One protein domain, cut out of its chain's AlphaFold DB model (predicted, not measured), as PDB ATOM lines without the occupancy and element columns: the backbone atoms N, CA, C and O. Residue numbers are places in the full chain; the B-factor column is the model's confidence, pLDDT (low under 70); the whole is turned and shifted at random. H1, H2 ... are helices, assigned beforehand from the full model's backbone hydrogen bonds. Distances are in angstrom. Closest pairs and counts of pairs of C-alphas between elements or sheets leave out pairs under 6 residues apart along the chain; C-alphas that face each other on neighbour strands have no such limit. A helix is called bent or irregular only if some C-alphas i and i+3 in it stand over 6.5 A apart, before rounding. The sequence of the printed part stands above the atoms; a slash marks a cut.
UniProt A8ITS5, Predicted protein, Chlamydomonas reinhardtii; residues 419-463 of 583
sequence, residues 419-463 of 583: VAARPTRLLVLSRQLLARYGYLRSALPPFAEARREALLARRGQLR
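This is residues 419 to 463 of the 583 residues of the protein "Predicted protein" of Chlamydomonas reinhardtii (UniProt A8ITS5). From its first residue the printed part makes an open, flat hook: residues 419 to 430, with no named element, lead to the short helix H1, which makes a corner with the long helix H2. H2 makes the longest axis, and its residues 453 to 463 stick out. The printed part has 45 residues with two named helices, H1 then H2, and no named strand; it is all helix, loose with a radius of gyration of the C-alphas of 13.4 A, and spans 42 by 21 by 7 A.

Look at H1, residues 431 to 436, and H2, residues 438 to 463: they only just touch, with 3 pairs of C-alphas within 8 A, and only at the corner by their tight link. H2 touches with residues 440 to 441 alone; the closest C-alphas, of Leu 434 and Arg 441, are 5.7 A apart. Their lines stand at a steep tilt of 58 degrees, opposite ways. In H1 every O i to N i+4 pair is within hydrogen-bond range, in H2 20 of 22.

Find C-alpha 431 at (17.446, 95.813, 65.735), where H1 begins its 8.6 A. H2 runs 38.8 A to C-alpha 463 at (9.270, 89.119, 102.451), with a kink of 27 degrees near residue 445; it is only just irregular, C-alphas 442 and 445 being 6.6 A apart.

The two C-alphas farthest apart, of Arg 436 and Arg 463, are 42.1 A apart. The printed part has no cut. Look for pLDDT under 70 at residues 419 to 428 and 451.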
ATOM      1  N   VAL A 419      12.779  91.583  78.698       36.72
ATOM      2  CA  VAL A 419      12.378  92.149  79.992       36.72
ATOM      3  C   VAL A 419      11.099  91.431  80.409       36.72
ATOM      4  O   VAL A 419       9.999  91.793  79.999       36.72
ATOM      5  N   ALA A 420      11.246  90.343  81.165       29.97
ATOM      6  CA  ALA A 420      10.113  89.561  81.643       29.97
ATOM      7  C   ALA A 420       9.491  90.207  82.891       29.97
ATOM      8  O   ALA A 420      10.102  90.244  83.958       29.97
ATOM      9  N   ALA A 421       8.236  90.639  82.777       34.28
ATOM     10  CA  ALA A 421       7.331  90.805  83.905       34.28
ATOM     11  C   ALA A 421       6.052  90.021  83.599       34.28
ATOM     12  O   ALA A 421       5.484  90.143  82.513       34.28
ATOM     13  N   ARG A 422       5.577  89.202  84.542       39.06
ATOM     14  CA  ARG A 422       4.193  88.727  84.476       39.06
ATOM     15  C   ARG A 422       3.295  89.625  85.331       39.06
ATOM     16  O   ARG A 422       3.696  89.928  86.454       39.06
ATOM     17  N   PRO A 423       2.087  89.972  84.848       47.06
ATOM     18  CA  PRO A 423       1.546  89.748  83.508       47.06
ATOM     19  C   PRO A 423       1.584  91.055  82.698       47.06
ATOM     20  O   PRO A 423       0.543  91.670  82.517       47.06
ATOM     21  N   THR A 424       2.737  91.522  82.206       43.31
ATOM     22  CA  THR A 424       2.749  92.720  81.343       43.31
ATOM     23  C   THR A 424       3.787  92.637  80.221       43.31
ATOM     24  O   THR A 424       4.984  92.505  80.443       43.31
ATOM     25  N   ARG A 425       3.243  92.671  78.997       45.25
ATOM     26  CA  ARG A 425       3.802  93.042  77.683       45.25
ATOM     27  C   ARG A 425       5.337  93.066  77.562       45.25
ATOM     28  O   ARG A 425       6.005  93.961  78.068       45.25
ATOM     29  N   LEU A 426       5.857  92.119  76.778       46.88
ATOM     30  CA  LEU A 426       7.224  92.131  76.252       46.88
ATOM     31  C   LEU A 426       7.441  93.385  75.397       46.88
ATOM     32  O   LEU A 426       6.771  93.574  74.383       46.88
ATOM     33  N   LEU A 427       8.390  94.224  75.802       54.94
ATOM     34  CA  LEU A 427       8.864  95.351  75.005       54.94
ATOM     35  C   LEU A 427       9.906  94.811  74.017       54.94
ATOM     36  O   LEU A 427      11.058  94.583  74.377       54.94
ATOM     37  N   VAL A 428       9.472  94.525  72.789       68.31
ATOM     38  CA  VAL A 428      10.349  94.047  71.712       68.31
ATOM     39  C   VAL A 428      10.763  95.250  70.870       68.31
ATOM     40  O   VAL A 428       9.951  95.803  70.134       68.31
ATOM     41  N   LEU A 429      12.022  95.670  70.994       76.19
ATOM     42  CA  LEU A 429      12.607  96.721  70.157       76.19
ATOM     43  C   LEU A 429      13.266  96.086  68.928       76.19
ATOM     44  O   LEU A 429      13.957  95.073  69.041       76.19
ATOM     45  N   SER A 430      13.063  96.672  67.745       77.75
ATOM     46  CA  SER A 430      13.694  96.172  66.522       77.75
ATOM     47  C   SER A 430      15.194  96.490  66.509       77.75
ATOM     48  O   SER A 430      15.642  97.529  67.005       77.75
ATOM     49  N   ARG A 431      15.995  95.609  65.896       70.44
ATOM     50  CA  ARG A 431      17.446  95.813  65.735       70.44
ATOM     51  C   ARG A 431      17.762  97.103  64.971       70.44
ATOM     52  O   ARG A 431      18.761  97.744  65.269       70.44
ATOM     53  N   GLN A 432      16.899  97.498  64.035       78.75
ATOM     54  CA  GLN A 432      17.026  98.744  63.276       78.75
ATOM     55  C   GLN A 432      16.898  99.977  64.175       78.75
ATOM     56  O   GLN A 432      17.667 100.918  64.031       78.75
ATOM     57  N   LEU A 433      15.985  99.952  65.150       77.62
ATOM     58  CA  LEU A 433      15.799 101.054  66.094       77.62
ATOM     59  C   LEU A 433      17.010 101.168  67.037       77.62
ATOM     60  O   LEU A 433      17.517 102.260  67.270       77.62
ATOM     61  N   LEU A 434      17.553 100.031  67.484       81.38
ATOM     62  CA  LEU A 434      18.787  99.995  68.282       81.38
ATOM     63  C   LEU A 434      20.046 100.380  67.488       81.38
ATOM     64  O   LEU A 434      20.999 100.887  68.074       81.38
ATOM     65  N   ALA A 435      20.065 100.131  66.176       75.56
ATOM     66  CA  ALA A 435      21.158 100.535  65.293       75.56
ATOM     67  C   ALA A 435      21.098 102.033  64.959       75.56
ATOM     68  O   ALA A 435      22.131 102.693  64.949       75.56
ATOM     69  N   ARG A 436      19.892 102.572  64.737       84.19
ATOM     70  CA  ARG A 436      19.664 103.985  64.404       84.19
ATOM     71  C   ARG A 436      19.886 104.916  65.596       84.19
ATOM     72  O   ARG A 436      20.328 106.044  65.416       84.19
ATOM     73  N   TYR A 437      19.605 104.446  66.810       81.44
ATOM     74  CA  TYR A 437      19.691 105.251  68.027       81.44
ATOM     75  C   TYR A 437      20.702 104.651  69.008       81.44
ATOM     76  O   TYR A 437      20.348 103.930  69.944       81.44
ATOM     77  N   GLY A 438      21.981 104.983  68.808       85.19
ATOM     78  CA  GLY A 438      23.088 104.488  69.636       85.19
ATOM     79  C   GLY A 438      22.930 104.772  71.137       85.19
ATOM     80  O   GLY A 438      23.363 103.964  71.956       85.19
ATOM     81  N   TYR A 439      22.231 105.849  71.510       77.00
ATOM     82  CA  TYR A 439      21.950 106.182  72.911       77.00
ATOM     83  C   TYR A 439      20.976 105.201  73.586       77.00
ATOM     84  O   TYR A 439      21.097 104.941  74.779       77.00
ATOM     85  N   LEU A 440      20.033 104.598  72.849       77.69
ATOM     86  CA  LEU A 440      19.164 103.553  73.408       77.69
ATOM     87  C   LEU A 440      19.977 102.296  73.709       77.69
ATOM     88  O   LEU A 440      19.769 101.641  74.727       77.69
ATOM     89  N   ARG A 441      20.950 101.981  72.850       81.00
ATOM     90  CA  ARG A 441      21.842 100.838  73.044       81.00
ATOM     91  C   ARG A 441      22.722 100.993  74.288       81.00
ATOM     92  O   ARG A 441      22.959  99.994  74.961       81.00
ATOM     93  N   SER A 442      23.171 102.207  74.613       79.38
ATOM     94  CA  SER A 442      23.945 102.476  75.833       79.38
ATOM     95  C   SER A 442      23.080 102.650  77.089       79.38
ATOM     96  O   SER A 442      23.536 102.309  78.176       79.38
ATOM     97  N   ALA A 443      21.830 103.114  76.965       77.62
ATOM     98  CA  ALA A 443      20.925 103.332  78.101       77.62
ATOM     99  C   ALA A 443      20.165 102.071  78.563       77.62
ATOM    100  O   ALA A 443      19.731 101.994  79.713       77.62
ATOM    101  N   LEU A 444      20.001 101.065  77.697       81.88
ATOM    102  CA  LEU A 444      19.268  99.838  78.037       81.88
ATOM    103  C   LEU A 444      19.934  98.977  79.131       81.88
ATOM    104  O   LEU A 444      19.201  98.519  80.011       81.88
ATOM    105  N   PRO A 445      21.264  98.750  79.133       83.56
ATOM    106  CA  PRO A 445      21.926  98.011  80.210       83.56
ATOM    107  C   PRO A 445      21.731  98.621  81.614       83.56
ATOM    108  O   PRO A 445      21.211  97.907  82.475       83.56
ATOM    109  N   PRO A 446      22.017  99.919  81.867       77.31
ATOM    110  CA  PRO A 446      21.824 100.501  83.199       77.31
ATOM    111  C   PRO A 446      20.342 100.562  83.601       77.31
ATOM    112  O   PRO A 446      20.006 100.375  84.768       77.31
ATOM    113  N   PHE A 447      19.424 100.741  82.644       75.12
ATOM    114  CA  PHE A 447      17.986 100.667  82.916       75.12
ATOM    115  C   PHE A 447      17.544  99.264  83.366       75.12
ATOM    116  O   PHE A 447      16.745  99.121  84.296       75.12
ATOM    117  N   ALA A 448      18.064  98.213  82.725       73.31
ATOM    118  CA  ALA A 448      17.776  96.833  83.105       73.31
ATOM    119  C   ALA A 448      18.315  96.503  84.508       73.31
ATOM    120  O   ALA A 448      17.636  95.812  85.275       73.31
ATOM    121  N   GLU A 449      19.489  97.030  84.864       74.50
ATOM    122  CA  GLU A 449      20.092  96.893  86.194       74.50
ATOM    123  C   GLU A 449      19.281  97.615  87.275       74.50
ATOM    124  O   GLU A 449      18.852  96.967  88.233       74.50
ATOM    125  N   ALA A 450      18.953  98.898  87.081       75.56
ATOM    126  CA  ALA A 450      18.136  99.673  88.022       75.56
ATOM    127  C   ALA A 450      16.762  99.022  88.261       75.56
ATOM    128  O   ALA A 450      16.251  98.955  89.382       75.56
ATOM    129  N   ARG A 451      16.161  98.455  87.207       68.19
ATOM    130  CA  ARG A 451      14.893  97.728  87.324       68.19
ATOM    131  C   ARG A 451      15.043  96.402  88.068       68.19
ATOM    132  O   ARG A 451      14.156  96.035  88.841       68.19
ATOM    133  N   ARG A 452      16.136  95.667  87.843       79.88
ATOM    134  CA  ARG A 452      16.442  94.434  88.584       79.88
ATOM    135  C   ARG A 452      16.611  94.731  90.072       79.88
ATOM    136  O   ARG A 452      16.061  93.995  90.889       79.88
ATOM    137  N   GLU A 453      17.296  95.817  90.413       81.88
ATOM    138  CA  GLU A 453      17.468  96.278  91.789       81.88
ATOM    139  C   GLU A 453      16.128  96.654  92.437       81.88
ATOM    140  O   GLU A 453      15.798  96.137  93.506       81.88
ATOM    141  N   ALA A 454      15.279  97.424  91.749       74.44
ATOM    142  CA  ALA A 454      13.942  97.775  92.237       74.44
ATOM    143  C   ALA A 454      13.049  96.539  92.486       74.44
ATOM    144  O   ALA A 454      12.312  96.472  93.473       74.44
ATOM    145  N   LEU A 455      13.128  95.519  91.621       75.56
ATOM    146  CA  LEU A 455      12.400  94.259  91.810       75.56
ATOM    147  C   LEU A 455      12.930  93.445  92.996       75.56
ATOM    148  O   LEU A 455      12.139  92.816  93.708       75.56
ATOM    149  N   LEU A 456      14.245  93.445  93.220       85.62
ATOM    150  CA  LEU A 456      14.856  92.803  94.384       85.62
ATOM    151  C   LEU A 456      14.478  93.532  95.680       85.62
ATOM    152  O   LEU A 456      14.069  92.868  96.633       85.62
ATOM    153  N   ALA A 457      14.494  94.867  95.687       81.31
ATOM    154  CA  ALA A 457      14.041  95.684  96.810       81.31
ATOM    155  C   ALA A 457      12.568  95.409  97.152       81.31
ATOM    156  O   ALA A 457      12.235  95.139  98.308       81.31
ATOM    157  N   ARG A 458      11.684  95.350  96.144       74.12
ATOM    158  CA  ARG A 458      10.264  95.005  96.337       74.12
ATOM    159  C   ARG A 458      10.074  93.582  96.861       74.12
ATOM    160  O   ARG A 458       9.249  93.356  97.742       74.12
ATOM    161  N   ARG A 459      10.838  92.603  96.361       83.00
ATOM    162  CA  ARG A 459      10.824  91.232  96.907       83.00
ATOM    163  C   ARG A 459      11.300  91.193  98.359       83.00
ATOM    164  O   ARG A 459      10.740  90.430  99.140       83.00
ATOM    165  N   GLY A 460      12.283  92.018  98.717       86.75
ATOM    166  CA  GLY A 460      12.720  92.216 100.098       86.75
ATOM    167  C   GLY A 460      11.599  92.767 100.979       86.75
ATOM    168  O   GLY A 460      11.292  92.178 102.010       86.75
ATOM    169  N   GLN A 461      10.913  93.822 100.529       79.19
ATOM    170  CA  GLN A 461       9.778  94.422 101.241       79.19
ATOM    171  C   GLN A 461       8.607  93.448 101.421       79.19
ATOM    172  O   GLN A 461       8.050  93.354 102.509       79.19
ATOM    173  N   LEU A 462       8.257  92.678 100.386       73.12
ATOM    174  CA  LEU A 462       7.181  91.684 100.476       73.12
ATOM    175  C   LEU A 462       7.532  90.531 101.423       73.12
ATOM    176  O   LEU A 462       6.658  90.035 102.128       73.12
ATOM    177  N   ARG A 463       8.804  90.119 101.478       80.12
ATOM    178  CA  ARG A 463       9.270  89.119 102.451       80.12
ATOM    179  C   ARG A 463       9.290  89.671 103.876       80.12
ATOM    180  O   ARG A 463       8.907  88.955 104.791       80.12
TER     181      ARG A 463